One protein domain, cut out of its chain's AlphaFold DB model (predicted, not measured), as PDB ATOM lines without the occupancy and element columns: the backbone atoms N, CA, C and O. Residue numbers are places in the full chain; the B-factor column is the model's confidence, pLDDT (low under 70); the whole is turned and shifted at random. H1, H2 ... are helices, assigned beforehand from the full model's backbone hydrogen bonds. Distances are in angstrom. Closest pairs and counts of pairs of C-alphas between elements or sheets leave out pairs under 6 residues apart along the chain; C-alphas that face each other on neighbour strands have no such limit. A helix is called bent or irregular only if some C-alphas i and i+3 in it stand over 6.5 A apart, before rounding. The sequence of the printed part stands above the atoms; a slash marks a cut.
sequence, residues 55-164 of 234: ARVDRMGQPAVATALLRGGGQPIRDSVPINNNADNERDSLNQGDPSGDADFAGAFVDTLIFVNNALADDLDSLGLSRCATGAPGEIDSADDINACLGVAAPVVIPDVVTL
ATOM      1  N   ALA A  55      12.632  -9.710 -18.761       76.94
ATOM      2  CA  ALA A  55      12.988 -11.118 -18.807       76.94
ATOM      3  C   ALA A  55      11.757 -11.917 -19.251       76.94
ATOM      4  O   ALA A  55      10.695 -11.837 -18.628       76.94
ATOM      5  N   ARG A  56      11.899 -12.685 -20.332       75.06
ATOM      6  CA  ARG A  56      10.857 -13.606 -20.787       75.06
ATOM      7  C   ARG A  56      10.840 -14.814 -19.860       75.06
ATOM      8  O   ARG A  56      11.876 -15.436 -19.638       75.06
ATOM      9  N   VAL A  57       9.671 -15.118 -19.313       69.25
ATOM     10  CA  VAL A  57       9.447 -16.299 -18.480       69.25
ATOM     11  C   VAL A  57       8.328 -17.093 -19.131       69.25
ATOM     12  O   VAL A  57       7.193 -16.634 -19.156       69.25
ATOM     13  N   ASP A  58       8.691 -18.256 -19.665       71.62
ATOM     14  CA  ASP A  58       7.780 -19.319 -20.100       71.62
ATOM     15  C   ASP A  58       6.671 -18.882 -21.082       71.62
ATOM     16  O   ASP A  58       5.479 -18.867 -20.779       71.62
ATOM     17  N   ARG A  59       7.074 -18.526 -22.306       84.81
ATOM     18  CA  ARG A  59       6.217 -18.263 -23.469       84.81
ATOM     19  C   ARG A  59       5.773 -19.568 -24.147       84.81
ATOM     20  O   ARG A  59       5.881 -19.707 -25.364       84.81
ATOM     21  N   MET A  60       5.311 -20.528 -23.351       81.56
ATOM     22  CA  MET A  60       4.666 -21.752 -23.824       81.56
ATOM     23  C   MET A  60       3.325 -21.916 -23.105       81.56
ATOM     24  O   MET A  60       3.219 -22.577 -22.073       81.56
ATOM     25  N   GLY A  61       2.298 -21.240 -23.621       79.56
ATOM     26  CA  GLY A  61       0.966 -21.208 -23.021       79.56
ATOM     27  C   GLY A  61       0.152 -22.471 -23.296       79.56
ATOM     28  O   GLY A  61      -0.738 -22.807 -22.509       79.56
ATOM     29  N   GLN A  62       0.449 -23.182 -24.387       86.25
ATOM     30  CA  GLN A  62      -0.244 -24.395 -24.789       86.25
ATOM     31  C   GLN A  62       0.488 -25.633 -24.225       86.25
ATOM     32  O   GLN A  62       1.613 -25.932 -24.640       86.25
ATOM     33  N   PRO A  63      -0.144 -26.423 -23.330       83.50
ATOM     34  CA  PRO A  63       0.487 -27.600 -22.730       83.50
ATOM     35  C   PRO A  63       1.065 -28.622 -23.727       83.50
ATOM     36  O   PRO A  63       2.168 -29.121 -23.528       83.50
ATOM     37  N   ALA A  64       0.363 -28.938 -24.813       86.19
ATOM     38  CA  ALA A  64       0.806 -29.814 -25.894       86.19
ATOM     39  C   ALA A  64       2.059 -29.287 -26.611       86.19
ATOM     40  O   ALA A  64       2.936 -30.086 -26.932       86.19
ATOM     41  N   VAL A  65       2.201 -27.971 -26.809       88.12
ATOM     42  CA  VAL A  65       3.436 -27.377 -27.366       88.12
ATOM     43  C   VAL A  65       4.587 -27.553 -26.386       88.12
ATOM     44  O   VAL A  65       5.636 -28.090 -26.748       88.12
ATOM     45  N   ALA A  66       4.351 -27.187 -25.125       79.06
ATOM     46  CA  ALA A  66       5.344 -27.236 -24.059       79.06
ATOM     47  C   ALA A  66       5.816 -28.660 -23.712       79.06
ATOM     48  O   ALA A  66       6.893 -28.831 -23.135       79.06
ATOM     49  N   THR A  67       5.018 -29.694 -24.013       82.06
ATOM     50  CA  THR A  67       5.257 -31.060 -23.509       82.06
ATOM     51  C   THR A  67       5.358 -32.142 -24.573       82.06
ATOM     52  O   THR A  67       6.199 -33.029 -24.417       82.06
ATOM     53  N   ALA A  68       4.545 -32.094 -25.626       87.62
ATOM     54  CA  ALA A  68       4.403 -33.197 -26.573       87.62
ATOM     55  C   ALA A  68       5.018 -32.879 -27.937       87.62
ATOM     56  O   ALA A  68       5.741 -33.708 -28.478       87.62
ATOM     57  N   LEU A  69       4.755 -31.688 -28.482       91.31
ATOM     58  CA  LEU A  69       5.076 -31.355 -29.874       91.31
ATOM     59  C   LEU A  69       6.538 -30.940 -30.090       91.31
ATOM     60  O   LEU A  69       7.091 -31.189 -31.162       91.31
ATOM     61  N   LEU A  70       7.171 -30.331 -29.084       92.12
ATOM     62  CA  LEU A  70       8.575 -29.917 -29.149       92.12
ATOM     63  C   LEU A  70       9.477 -30.773 -28.273       92.12
ATOM     64  O   LEU A  70       9.129 -31.171 -27.152       92.12
ATOM     65  N   ARG A  71      10.692 -30.998 -28.765       89.81
ATOM     66  CA  ARG A  71      11.747 -31.705 -28.038       89.81
ATOM     67  C   ARG A  71      12.328 -30.827 -26.932       89.81
ATOM     68  O   ARG A  71      12.590 -29.643 -27.127       89.81
ATOM     69  N   GLY A  72      12.552 -31.431 -25.769       86.00
ATOM     70  CA  GLY A  72      13.179 -30.800 -24.604       86.00
ATOM     71  C   GLY A  72      14.209 -31.724 -23.950       86.00
ATOM     72  O   GLY A  72      14.514 -32.794 -24.474       86.00
ATOM     73  N   GLY A  73      14.741 -31.337 -22.788       79.50
ATOM     74  CA  GLY A  73      15.519 -32.247 -21.932       79.50
ATOM     75  C   GLY A  73      16.839 -32.741 -22.538       79.50
ATOM     76  O   GLY A  73      17.197 -33.903 -22.360       79.50
ATOM     77  N   GLY A  74      17.549 -31.881 -23.276       76.38
ATOM     78  CA  GLY A  74      18.845 -32.202 -23.892       76.38
ATOM     79  C   GLY A  74      18.762 -33.035 -25.176       76.38
ATOM     80  O   GLY A  74      19.794 -33.454 -25.700       76.38
ATOM     81  N   GLN A  75      17.557 -33.286 -25.696       81.44
ATOM     82  CA  GLN A  75      17.400 -33.836 -27.039       81.44
ATOM     83  C   GLN A  75      17.903 -32.835 -28.090       81.44
ATOM     84  O   GLN A  75      17.657 -31.635 -27.950       81.44
ATOM     85  N   PRO A  76      18.571 -33.303 -29.160       81.06
ATOM     86  CA  PRO A  76      19.011 -32.418 -30.226       81.06
ATOM     87  C   PRO A  76      17.807 -31.811 -30.951       81.06
ATOM     88  O   PRO A  76      16.828 -32.507 -31.258       81.06
ATOM     89  N   ILE A  77      17.931 -30.519 -31.249       85.75
ATOM     90  CA  ILE A  77      17.011 -29.757 -32.096       85.75
ATOM     91  C   ILE A  77      16.938 -30.439 -33.470       85.75
ATOM     92  O   ILE A  77      17.975 -30.801 -34.036       85.75
ATOM     93  N   ARG A  78      15.722 -30.678 -33.981       89.69
ATOM     94  CA  ARG A  78      15.513 -31.195 -35.343       89.69
ATOM     95  C   ARG A  78      16.145 -30.266 -36.378       89.69
ATOM     96  O   ARG A  78      16.241 -29.057 -36.180       89.69
ATOM     97  N   ASP A  79      16.540 -30.843 -37.508       84.50
ATOM     98  CA  ASP A  79      16.991 -30.037 -38.639       84.50
ATOM     99  C   ASP A  79      15.883 -29.065 -39.082       84.50
ATOM    100  O   ASP A  79      14.697 -29.368 -38.968       84.50
ATOM    101  N   SER A  80      16.280 -27.897 -39.582       85.75
ATOM    102  CA  SER A  80      15.384 -26.828 -40.049       85.75
ATOM    103  C   SER A  80      14.457 -26.194 -38.998       85.75
ATOM    104  O   SER A  80      13.655 -25.334 -39.357       85.75
ATOM    105  N   VAL A  81      14.579 -26.539 -37.711       90.25
ATOM    106  CA  VAL A  81      13.876 -25.822 -36.634       90.25
ATOM    107  C   VAL A  81      14.642 -24.546 -36.264       90.25
ATOM    108  O   VAL A  81      15.871 -24.597 -36.129       90.25
ATOM    109  N   PRO A  82      13.962 -23.397 -36.077       89.75
ATOM    110  CA  PRO A  82      14.613 -22.159 -35.660       89.75
ATOM    111  C   PRO A  82      15.374 -22.309 -34.339       89.75
ATOM    112  O   PRO A  82      14.893 -22.935 -33.392       89.75
ATOM    113  N   ILE A  83      16.541 -21.668 -34.254       89.31
ATOM    114  CA  ILE A  83      17.338 -21.557 -33.025       89.31
ATOM    115  C   ILE A  83      17.385 -20.085 -32.621       89.31
ATOM    116  O   ILE A  83      18.086 -19.285 -33.243       89.31
ATOM    117  N   ASN A  84      16.658 -19.734 -31.564       85.62
ATOM    118  CA  ASN A  84      16.621 -18.384 -31.017       85.62
ATOM    119  C   ASN A  84      17.606 -18.254 -29.850       85.62
ATOM    120  O   ASN A  84      17.670 -19.140 -29.008       85.62
ATOM    121  N   ASN A  85      18.369 -17.153 -29.808       81.81
ATOM    122  CA  ASN A  85      19.129 -16.686 -28.634       81.81
ATOM    123  C   ASN A  85      19.985 -17.755 -27.904       81.81
ATOM    124  O   ASN A  85      20.136 -17.720 -26.687       81.81
ATOM    125  N   ASN A  86      20.615 -18.664 -28.665       82.88
ATOM    126  CA  ASN A  86      21.448 -19.763 -28.149       82.88
ATOM    127  C   ASN A  86      20.685 -20.813 -27.323       82.88
ATOM    128  O   ASN A  86      21.282 -21.451 -26.456       82.88
ATOM    129  N   ALA A  87      19.404 -21.011 -27.626       86.56
ATOM    130  CA  ALA A  87      18.578 -22.024 -26.995       86.56
ATOM    131  C   ALA A  87      19.199 -23.429 -27.012       86.56
ATOM    132  O   ALA A  87      19.830 -23.845 -27.990       86.56
ATOM    133  N   ASP A  88      18.985 -24.170 -25.925       85.56
ATOM    134  CA  ASP A  88      19.542 -25.513 -25.730       85.56
ATOM    135  C   ASP A  88      18.684 -26.632 -26.355       85.56
ATOM    136  O   ASP A  88      19.186 -27.723 -26.634       85.56
ATOM    137  N   ASN A  89      17.397 -26.366 -26.588       89.38
ATOM    138  CA  ASN A  89      16.429 -27.277 -27.192       89.38
ATOM    139  C   ASN A  89      15.277 -26.511 -27.882       89.38
ATOM    140  O   ASN A  89      15.225 -25.282 -27.866       89.38
ATOM    141  N   GLU A  90      14.346 -27.234 -28.515       91.94
ATOM    142  CA  GLU A  90      13.257 -26.631 -29.302       91.94
ATOM    143  C   GLU A  90      12.285 -25.828 -28.431       91.94
ATOM    144  O   GLU A  90      11.852 -24.750 -28.835       91.94
ATOM    145  N   ARG A  91      11.973 -26.323 -27.225       89.81
ATOM    146  CA  ARG A  91      11.105 -25.622 -26.263       89.81
ATOM    147  C   ARG A  91      11.741 -24.321 -25.806       89.81
ATOM    148  O   ARG A  91      11.072 -23.297 -25.762       89.81
ATOM    149  N   ASP A  92      13.037 -24.354 -25.510       87.94
ATOM    150  CA  ASP A  92      13.792 -23.165 -25.124       87.94
ATOM    151  C   ASP A  92      13.875 -22.153 -26.283       87.94
ATOM    152  O   ASP A  92      13.650 -20.959 -26.095       87.94
ATOM    153  N   SER A  93      14.066 -22.635 -27.515       90.31
ATOM    154  CA  SER A  93      14.075 -21.789 -28.714       90.31
ATOM    155  C   SER A  93      12.725 -21.110 -28.941       90.31
ATOM    156  O   SER A  93      12.669 -19.900 -29.176       90.31
ATOM    157  N   LEU A  94      11.624 -21.858 -28.820       90.50
ATOM    158  CA  LEU A  94      10.279 -21.297 -28.896       90.50
ATOM    159  C   LEU A  94      10.080 -20.260 -27.781       90.50
ATOM    160  O   LEU A  94       9.743 -19.111 -28.063       90.50
ATOM    161  N   ASN A  95      10.367 -20.621 -26.532       88.44
ATOM    162  CA  ASN A  95      10.215 -19.760 -25.360       88.44
ATOM    163  C   ASN A  95      10.951 -18.407 -25.502       88.44
ATOM    164  O   ASN A  95      10.449 -17.363 -25.080       88.44
ATOM    165  N   GLN A  96      12.115 -18.398 -26.155       86.62
ATOM    166  CA  GLN A  96      12.921 -17.194 -26.378       86.62
ATOM    167  C   GLN A  96      12.493 -16.358 -27.602       86.62
ATOM    168  O   GLN A  96      12.935 -15.213 -27.732       86.62
ATOM    169  N   GLY A  97      11.647 -16.897 -28.486       86.06
ATOM    170  CA  GLY A  97      11.111 -16.219 -29.674       86.06
ATOM    171  C   GLY A  97       9.870 -15.357 -29.403       86.06
ATOM    172  O   GLY A  97       9.354 -15.324 -28.286       86.06
ATOM    173  N   ASP A  98       9.388 -14.643 -30.426       85.75
ATOM    174  CA  ASP A  98       8.122 -13.893 -30.406       85.75
ATOM    175  C   ASP A  98       6.964 -14.734 -30.968       85.75
ATOM    176  O   ASP A  98       7.201 -15.500 -31.901       85.75
ATOM    177  N   PRO A  99       5.704 -14.533 -30.521       87.75
ATOM    178  CA  PRO A  99       4.558 -15.283 -31.045       87.75
ATOM    179  C   PRO A  99       4.370 -15.192 -32.563       87.75
ATOM    180  O   PRO A  99       3.857 -16.109 -33.196       87.75
ATOM    181  N   SER A 100       4.810 -14.091 -33.184       89.00
ATOM    182  CA  SER A 100       4.779 -13.938 -34.642       89.00
ATOM    183  C   SER A 100       5.668 -14.940 -35.387       89.00
ATOM    184  O   SER A 100       5.459 -15.137 -36.578       89.00
ATOM    185  N   GLY A 101       6.652 -15.539 -34.709       90.19
ATOM    186  CA  GLY A 101       7.546 -16.567 -35.247       90.19
ATOM    187  C   GLY A 101       7.112 -18.003 -34.938       90.19
ATOM    188  O   GLY A 101       7.805 -18.936 -35.324       90.19
ATOM    189  N   ASP A 102       5.978 -18.226 -34.263       91.69
ATOM    190  CA  ASP A 102       5.556 -19.583 -33.866       91.69
ATOM    191  C   ASP A 102       5.286 -20.498 -35.059       91.69
ATOM    192  O   ASP A 102       5.520 -21.704 -34.994       91.69
ATOM    193  N   ALA A 103       4.833 -19.924 -36.176       92.44
ATOM    194  CA  ALA A 103       4.594 -20.667 -37.407       92.44
ATOM    195  C   ALA A 103       5.876 -21.301 -37.978       92.44
ATOM    196  O   ALA A 103       5.789 -22.313 -38.673       92.44
ATOM    197  N   ASP A 104       7.058 -20.780 -37.639       92.56
ATOM    198  CA  ASP A 104       8.335 -21.339 -38.090       92.56
ATOM    199  C   ASP A 104       8.632 -22.705 -37.435       92.56
ATOM    200  O   ASP A 104       9.435 -23.484 -37.945       92.56
ATOM    201  N   PHE A 105       7.941 -23.044 -36.340       93.38
ATOM    202  CA  PHE A 105       8.026 -24.347 -35.670       93.38
ATOM    203  C   PHE A 105       7.026 -25.377 -36.220       93.38
ATOM    204  O   PHE A 105       7.059 -26.540 -35.810       93.38
ATOM    205  N   ALA A 106       6.164 -25.000 -37.177       92.56
ATOM    206  CA  ALA A 106       5.112 -25.871 -37.701       92.56
ATOM    207  C   ALA A 106       5.645 -27.207 -38.244       92.56
ATOM    208  O   ALA A 106       5.019 -28.241 -38.026       92.56
ATOM    209  N   GLY A 107       6.824 -27.210 -38.876       92.88
ATOM    210  CA  GLY A 107       7.474 -28.441 -39.338       92.88
ATOM    211  C   GLY A 107       7.760 -29.430 -38.202       92.88
ATOM    212  O   GLY A 107       7.429 -30.606 -38.313       92.88
ATOM    213  N   ALA A 108       8.269 -28.955 -37.059       92.94
ATOM    214  CA  ALA A 108       8.528 -29.804 -35.892       92.94
ATOM    215  C   ALA A 108       7.239 -30.378 -35.287       92.94
ATOM    216  O   ALA A 108       7.215 -31.524 -34.817       92.94
ATOM    217  N   PHE A 109       6.160 -29.592 -35.297       93.56
ATOM    218  CA  PHE A 109       4.851 -30.058 -34.851       93.56
ATOM    219  C   PHE A 109       4.325 -31.155 -35.779       93.56
ATOM    220  O   PHE A 109       3.927 -32.213 -35.295       93.56
ATOM    221  N   VAL A 110       4.395 -30.940 -37.096       94.62
ATOM    222  CA  VAL A 110       3.999 -31.917 -38.123       94.62
ATOM    223  C   VAL A 110       4.796 -33.212 -37.987       94.62
ATOM    224  O   VAL A 110       4.186 -34.272 -37.895       94.62
ATOM    225  N   ASP A 111       6.123 -33.145 -37.867       93.94
ATOM    226  CA  ASP A 111       6.976 -34.325 -37.671       93.94
ATOM    227  C   ASP A 111       6.553 -35.147 -36.449       93.94
ATOM    228  O   ASP A 111       6.561 -36.380 -36.458       93.94
ATOM    229  N   THR A 112       6.199 -34.464 -35.358       94.12
ATOM    230  CA  THR A 112       5.727 -35.131 -34.143       94.12
ATOM    231  C   THR A 112       4.354 -35.750 -34.344       94.12
ATOM    232  O   THR A 112       4.130 -36.878 -33.915       94.12
ATOM    233  N   LEU A 113       3.439 -35.046 -35.008       95.12
ATOM    234  CA  LEU A 113       2.094 -35.549 -35.269       95.12
ATOM    235  C   LEU A 113       2.097 -36.737 -36.230       95.12
ATOM    236  O   LEU A 113       1.330 -37.666 -36.005       95.12
ATOM    237  N   ILE A 114       2.979 -36.758 -37.233       96.31
ATOM    238  CA  ILE A 114       3.214 -37.927 -38.093       96.31
ATOM    239  C   ILE A 114       3.685 -39.111 -37.245       96.31
ATOM    240  O   ILE A 114       3.137 -40.211 -37.345       96.31
ATOM    241  N   PHE A 115       4.673 -38.895 -36.372       94.94
ATOM    242  CA  PHE A 115       5.164 -39.943 -35.479       94.94
ATOM    243  C   PHE A 115       4.051 -40.493 -34.575       94.94
ATOM    244  O   PHE A 115       3.862 -41.704 -34.513       94.94
ATOM    245  N   VAL A 116       3.296 -39.616 -33.908       95.25
ATOM    246  CA  VAL A 116       2.206 -40.009 -33.002       95.25
ATOM    247  C   VAL A 116       1.092 -40.728 -33.759       95.25
ATOM    248  O   VAL A 116       0.627 -41.769 -33.300       95.25
ATOM    249  N   ASN A 117       0.691 -40.227 -34.931       96.94
ATOM    250  CA  ASN A 117      -0.351 -40.867 -35.730       96.94
ATOM    251  C   ASN A 117       0.078 -42.254 -36.213       96.94
ATOM    252  O   ASN A 117      -0.744 -43.157 -36.176       96.94
ATOM    253  N   ASN A 118       1.343 -42.465 -36.593       97.50
ATOM    254  CA  ASN A 118       1.836 -43.815 -36.886       97.50
ATOM    255  C   ASN A 118       1.854 -44.712 -35.653       97.50
ATOM    256  O   ASN A 118       1.445 -45.864 -35.739       97.50
ATOM    257  N   ALA A 119       2.352 -44.193 -34.530       96.56
ATOM    258  CA  ALA A 119       2.534 -44.963 -33.307       96.56
ATOM    259  C   ALA A 119       1.210 -45.436 -32.694       96.56
ATOM    260  O   ALA A 119       1.216 -46.428 -31.980       96.56
ATOM    261  N   LEU A 120       0.113 -44.716 -32.950       96.56
ATOM    262  CA  LEU A 120      -1.222 -45.031 -32.438       96.56
ATOM    263  C   LEU A 120      -2.175 -45.555 -33.524       96.56
ATOM    264  O   LEU A 120      -3.334 -45.837 -33.231       96.56
ATOM    265  N   ALA A 121      -1.735 -45.639 -34.782       97.00
ATOM    266  CA  ALA A 121      -2.608 -45.974 -35.904       97.00
ATOM    267  C   ALA A 121      -3.253 -47.357 -35.751       97.00
ATOM    268  O   ALA A 121      -4.462 -47.499 -35.920       97.00
ATOM    269  N   ASP A 122      -2.444 -48.365 -35.434       97.19
ATOM    270  CA  ASP A 122      -2.885 -49.745 -35.254       97.19
ATOM    271  C   ASP A 122      -3.782 -49.913 -34.023       97.19
ATOM    272  O   ASP A 122      -4.796 -50.609 -34.096       97.19
ATOM    273  N   ASP A 123      -3.461 -49.230 -32.924       97.50
ATOM    274  CA  ASP A 123      -4.279 -49.208 -31.712       97.50
ATOM    275  C   ASP A 123      -5.667 -48.600 -31.970       97.50
ATOM    276  O   ASP A 123      -6.689 -49.183 -31.598       97.50
ATOM    277  N   LEU A 124      -5.732 -47.452 -32.649       97.19
ATOM    278  CA  LEU A 124      -6.999 -46.798 -32.991       97.19
ATOM    279  C   LEU A 124      -7.830 -47.646 -33.966       97.19
ATOM    280  O   LEU A 124      -9.033 -47.814 -33.755       97.19
ATOM    281  N   ASP A 125      -7.196 -48.248 -34.977       96.69
ATOM    282  CA  ASP A 125      -7.863 -49.142 -35.929       96.69
ATOM    283  C   ASP A 125      -8.411 -50.400 -35.223       96.69
ATOM    284  O   ASP A 125      -9.541 -50.823 -35.482       96.69
ATOM    285  N   SER A 126      -7.650 -50.967 -34.280       97.19
ATOM    286  CA  SER A 126      -8.058 -52.107 -33.441       97.19
ATOM    287  C   SER A 126      -9.268 -51.781 -32.558       97.19
ATOM    288  O   SER A 126     -10.139 -52.628 -32.337       97.19
ATOM    289  N   LEU A 127      -9.368 -50.530 -32.103       96.31
ATOM    290  CA  LEU A 127     -10.516 -50.011 -31.360       96.31
ATOM    291  C   LEU A 127     -11.698 -49.616 -32.264       96.31
ATOM    292  O   LEU A 127     -12.762 -49.258 -31.757       96.31
ATOM    293  N   GLY A 128     -11.547 -49.696 -33.591       96.94
ATOM    294  CA  GLY A 128     -12.571 -49.300 -34.560       96.94
ATOM    295  C   GLY A 128     -12.766 -47.785 -34.664       96.94
ATOM    296  O   GLY A 128     -13.817 -47.328 -35.121       96.94
ATOM    297  N   LEU A 129     -11.779 -46.998 -34.233       97.75
ATOM    298  CA  LEU A 129     -11.814 -45.544 -34.280       97.75
ATOM    299  C   LEU A 129     -11.255 -45.044 -35.614       97.75
ATOM    300  O   LEU A 129     -10.056 -45.079 -35.860       97.75
ATOM    301  N   SER A 130     -12.141 -44.554 -36.478       97.56
ATOM    302  CA  SER A 130     -11.779 -43.811 -37.694       97.56
ATOM    303  C   SER A 130     -10.844 -42.635 -37.394       97.56
ATOM    304  O   SER A 130     -11.190 -41.722 -36.642       97.56
ATOM    305  N   ARG A 131      -9.669 -42.662 -38.021       97.12
ATOM    306  CA  ARG A 131      -8.606 -41.668 -37.866       97.12
ATOM    307  C   ARG A 131      -8.741 -40.536 -38.882       97.12
ATOM    308  O   ARG A 131      -9.210 -40.769 -39.992       97.12
ATOM    309  N   CYS A 132      -8.283 -39.335 -38.531       97.06
ATOM    310  CA  CYS A 132      -8.198 -38.221 -39.487       97.06
ATOM    311  C   CYS A 132      -7.018 -38.366 -40.458       97.06
ATOM    312  O   CYS A 132      -7.049 -37.783 -41.541       97.06
ATOM    313  N   ALA A 133      -5.984 -39.120 -40.074       97.25
ATOM    314  CA  ALA A 133      -4.830 -39.380 -40.919       97.25
ATOM    315  C   ALA A 133      -5.159 -40.395 -42.025       97.25
ATOM    316  O   ALA A 133      -5.848 -41.388 -41.784       97.25
ATOM    317  N   THR A 134      -4.624 -40.183 -43.224       95.38
ATOM    318  CA  THR A 134      -4.689 -41.137 -44.335       95.38
ATOM    319  C   THR A 134      -3.445 -42.020 -44.371       95.38
ATOM    320  O   THR A 134      -2.365 -41.589 -43.995       95.38
ATOM    321  N   GLY A 135      -3.592 -43.262 -44.836       93.38
ATOM    322  CA  GLY A 135      -2.494 -44.233 -44.904       93.38
ATOM    323  C   GLY A 135      -2.596 -45.351 -43.863       93.38
ATOM    324  O   GLY A 135      -3.296 -45.248 -42.846       93.38
ATOM    325  N   ALA A 136      -1.927 -46.468 -44.150       93.19
ATOM    326  CA  ALA A 136      -1.855 -47.590 -43.222       93.19
ATOM    327  C   ALA A 136      -0.923 -47.267 -42.033       93.19
ATOM    328  O   ALA A 136      -0.084 -46.366 -42.133       93.19
ATOM    329  N   PRO A 137      -1.035 -47.990 -40.902       93.19
ATOM    330  CA  PRO A 137      -0.076 -47.870 -39.805       93.19
ATOM    331  C   PRO A 137       1.372 -48.046 -40.294       93.19
ATOM    332  O   PRO A 137       1.704 -49.059 -40.910       93.19
ATOM    333  N   GLY A 138       2.232 -47.062 -40.021       93.12
ATOM    334  CA  GLY A 138       3.632 -47.043 -40.462       93.12
ATOM    335  C   GLY A 138       3.872 -46.438 -41.851       93.12
ATOM    336  O   GLY A 138       5.030 -46.323 -42.246       93.12
ATOM    337  N   GLU A 139       2.817 -46.052 -42.576       95.94
ATOM    338  CA  GLU A 139       2.892 -45.439 -43.914       95.94
ATOM    339  C   GLU A 139       2.513 -43.948 -43.927       95.94
ATOM    340  O   GLU A 139       2.550 -43.332 -44.984       95.94
ATOM    341  N   ILE A 140       2.152 -43.355 -42.783       97.25
ATOM    342  CA  ILE A 140       1.902 -41.909 -42.687       97.25
ATOM    343  C   ILE A 140       3.268 -41.223 -42.691       97.25
ATOM    344  O   ILE A 140       4.027 -41.388 -41.740       97.25
ATOM    345  N   ASP A 141       3.626 -40.477 -43.728       96.06
ATOM    346  CA  ASP A 141       4.992 -39.939 -43.845       96.06
ATOM    347  C   ASP A 141       5.060 -38.475 -44.286       96.06
ATOM    348  O   ASP A 141       6.151 -37.909 -44.399       96.06
ATOM    349  N   SER A 142       3.904 -37.833 -44.456       95.81
ATOM    350  CA  SER A 142       3.818 -36.466 -44.954       95.81
ATOM    351  C   SER A 142       2.777 -35.613 -44.224       95.81
ATOM    352  O   SER A 142       1.881 -36.100 -43.534       95.81
ATOM    353  N   ALA A 143       2.884 -34.291 -44.397       94.50
ATOM    354  CA  ALA A 143       1.875 -33.351 -43.912       94.50
ATOM    355  C   ALA A 143       0.515 -33.548 -44.604       94.50
ATOM    356  O   ALA A 143      -0.521 -33.299 -43.989       94.50
ATOM    357  N   ASP A 144       0.521 -34.003 -45.862       96.69
ATOM    358  CA  ASP A 144      -0.697 -34.254 -46.634       96.69
ATOM    359  C   ASP A 144      -1.521 -35.378 -45.995       96.69
ATOM    360  O   ASP A 144      -2.743 -35.251 -45.890       96.69
ATOM    361  N   ASP A 145      -0.852 -36.410 -45.471       97.19
ATOM    362  CA  ASP A 145      -1.514 -37.535 -44.810       97.19
ATOM    363  C   ASP A 145      -2.250 -37.136 -43.533       97.19
ATOM    364  O   ASP A 145      -3.248 -37.751 -43.175       97.19
ATOM    365  N   ILE A 146      -1.794 -36.087 -42.847       96.50
ATOM    366  CA  ILE A 146      -2.415 -35.591 -41.613       96.50
ATOM    367  C   ILE A 146      -3.145 -34.257 -41.808       96.50
ATOM    368  O   ILE A 146      -3.547 -33.622 -40.833       96.50
ATOM    369  N   ASN A 147      -3.349 -33.806 -43.048       95.75
ATOM    370  CA  ASN A 147      -3.887 -32.474 -43.331       95.75
ATOM    371  C   ASN A 147      -5.280 -32.248 -42.710       95.75
ATOM    372  O   ASN A 147      -5.568 -31.167 -42.192       95.75
ATOM    373  N   ALA A 148      -6.131 -33.280 -42.684       93.88
ATOM    374  CA  ALA A 148      -7.435 -33.209 -42.022       93.88
ATOM    375  C   ALA A 148      -7.309 -32.988 -40.501       93.88
ATOM    376  O   ALA A 148      -8.064 -32.199 -39.935       93.88
ATOM    377  N   CYS A 149      -6.320 -33.618 -39.860       93.75
ATOM    378  CA  CYS A 149      -6.002 -33.425 -38.445       93.75
ATOM    379  C   CYS A 149      -5.512 -31.986 -38.176       93.75
ATOM    380  O   CYS A 149      -5.961 -31.305 -37.250       93.75
ATOM    381  N   LEU A 150      -4.603 -31.492 -39.026       93.81
ATOM    382  CA  LEU A 150      -4.013 -30.156 -38.901       93.81
ATOM    383  C   LEU A 150      -5.046 -29.039 -39.069       93.81
ATOM    384  O   LEU A 150      -4.975 -28.035 -38.361       93.81
ATOM    385  N   GLY A 151      -6.020 -29.221 -39.966       91.25
ATOM    386  CA  GLY A 151      -7.048 -28.221 -40.257       91.25
ATOM    387  C   GLY A 151      -7.887 -27.806 -39.043       91.25
ATOM    388  O   GLY A 151      -8.402 -26.688 -39.017       91.25
ATOM    389  N   VAL A 152      -7.998 -28.671 -38.031       87.06
ATOM    390  CA  VAL A 152      -8.733 -28.385 -36.790       87.06
ATOM    391  C   VAL A 152      -7.800 -27.899 -35.683       87.06
ATOM    392  O   VAL A 152      -8.111 -26.925 -35.000       87.06
ATOM    393  N   ALA A 153      -6.658 -28.562 -35.493       88.69
ATOM    394  CA  ALA A 153      -5.808 -28.319 -34.331       88.69
ATOM    395  C   ALA A 153      -4.847 -27.134 -34.493       88.69
ATOM    396  O   ALA A 153      -4.608 -26.409 -33.528       88.69
ATOM    397  N   ALA A 154      -4.301 -26.901 -35.693       90.69
ATOM    398  CA  ALA A 154      -3.265 -25.885 -35.891       90.69
ATOM    399  C   ALA A 154      -3.702 -24.466 -35.465       90.69
ATOM    400  O   ALA A 154      -2.930 -23.820 -34.758       90.69
ATOM    401  N   PRO A 155      -4.929 -23.987 -35.766       88.81
ATOM    402  CA  PRO A 155      -5.381 -22.659 -35.334       88.81
ATOM    403  C   PRO A 155      -5.558 -22.504 -33.816       88.81
ATOM    404  O   PRO A 155      -5.656 -21.384 -33.324       88.81
ATOM    405  N   VAL A 156      -5.650 -23.614 -33.076       86.19
ATOM    406  CA  VAL A 156      -5.780 -23.619 -31.607       86.19
ATOM    407  C   VAL A 156      -4.409 -23.547 -30.931       86.19
ATOM    408  O   VAL A 156      -4.305 -23.135 -29.779       86.19
ATOM    409  N   VAL A 157      -3.365 -23.970 -31.645       87.12
ATOM    410  CA  VAL A 157      -2.013 -24.147 -31.114       87.12
ATOM    411  C   VAL A 157      -1.045 -23.070 -31.619       87.12
ATOM    412  O   VAL A 157      -0.086 -22.749 -30.922       87.12
ATOM    413  N   ILE A 158      -1.285 -22.507 -32.809       89.88
ATOM    414  CA  ILE A 158      -0.400 -21.541 -33.467       89.88
ATOM    415  C   ILE A 158      -1.169 -20.247 -33.795       89.88
ATOM    416  O   ILE A 158      -2.157 -20.304 -34.534       89.88
ATOM    417  N   PRO A 159      -0.693 -19.067 -33.353       90.69
ATOM    418  CA  PRO A 159       0.431 -18.873 -32.434       90.69
ATOM    419  C   PRO A 159       0.076 -19.327 -31.011       90.69
ATOM    420  O   PRO A 159      -1.098 -19.339 -30.635       90.69
ATOM    421  N   ASP A 160       1.085 -19.665 -30.213       88.44
ATOM    422  CA  ASP A 160       0.905 -20.059 -28.818       88.44
ATOM    423  C   ASP A 160       0.665 -18.809 -27.958       88.44
ATOM    424  O   ASP A 160       1.568 -18.233 -27.342       88.44
ATOM    425  N   VAL A 161      -0.580 -18.329 -27.993       85.00
ATOM    426  CA  VAL A 161      -1.034 -17.145 -27.264       85.00
ATOM    427  C   VAL A 161      -2.389 -17.384 -26.616       85.00
ATOM    428  O   VAL A 161      -3.311 -17.961 -27.194       85.00
ATOM    429  N   VAL A 162      -2.559 -16.830 -25.418       79.31
ATOM    430  CA  VAL A 162      -3.880 -16.696 -24.809       79.31
ATOM    431  C   VAL A 162      -4.525 -15.424 -25.350       79.31
ATOM    432  O   VAL A 162      -4.219 -14.318 -24.910       79.31
ATOM    433  N   THR A 163      -5.431 -15.572 -26.314       79.12
ATOM    434  CA  THR A 163      -6.284 -14.458 -26.754       79.12
ATOM    435  C   THR A 163      -7.361 -14.218 -25.703       79.12
ATOM    436  O   THR A 163      -8.050 -15.162 -25.331       79.12
ATOM    437  N   LEU A 164      -7.528 -12.983 -25.228       79.44
ATOM    438  CA  LEU A 164      -8.582 -12.616 -24.277       79.44
ATOM    439  C   LEU A 164      -9.729 -11.901 -25.000       79.44
ATOM    440  O   LEU A 164      -9.539 -10.822 -25.556       79.44
TER     441      LEU A 164
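This is residues 55 to 164 of the 234 residues of the protein "DUF4331 domain-containing protein" of Parahaliea aestuarii (UniProt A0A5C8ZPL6). One long, kinked helix, H3, runs the length of the domain, and three short helices, H1, H2 and H4, gather loosely round its first half. From the far end of H3, residues 127 to 146 fold back as a long loop to H4. The printed part has 110 residues with four named helices, in the order H1, H2, H3, H4, and no named strand; the class is all helix, with under half of the residues, 53, in named elements. The whole is compact, with a radius of gyration of the C-alphas of 14.9 A and spans of 48 by 34 by 21 A.

H1, residues 63 to 69, touches residues 108 to 113 alone of H3, residues 99 to 126; their closest C-alphas, of Leu 69 and Phe 109, are 5.1 A apart. They run the same way at a steep tilt of 67 degrees. H2, residues 90 to 96, is close to H1 but not clearly touching, the closest C-alphas being those of Ala 66 and Arg 91, 6.4 A apart. H4, residues 147 to 157, and H3 are near each other, with 14 pairs of C-alphas within 10 A, while H2 and H4 are apart. In H2 every O i to N i+4 pair is within hydrogen-bond range; in H1 2 of 3 are, in H3 16 of 24 and in H4 4 of 7.

H1 begins at C-alpha 63 (0.487, -27.600, -22.730). H3 is 39.0 A long, with a kink of 46 degrees near residue 106. H4, 14.9 A long, ends at C-alpha 157 (-2.013, -24.147, -31.114). H1, H3 and H4 are irregular: C-alphas 66 and 69 are 7.1 A apart, 119 and 122 7.5 A, and, only just, 152 and 155 6.8 A.

The C-alphas farthest apart, of Ala 55 and Gly 128, are 48.6 A apart. The printed part has no cut. The links H1 to H2 and H3 to H4 are long, 20 residues each. Of the printed residues, residue 57 alone has a pLDDT under 70.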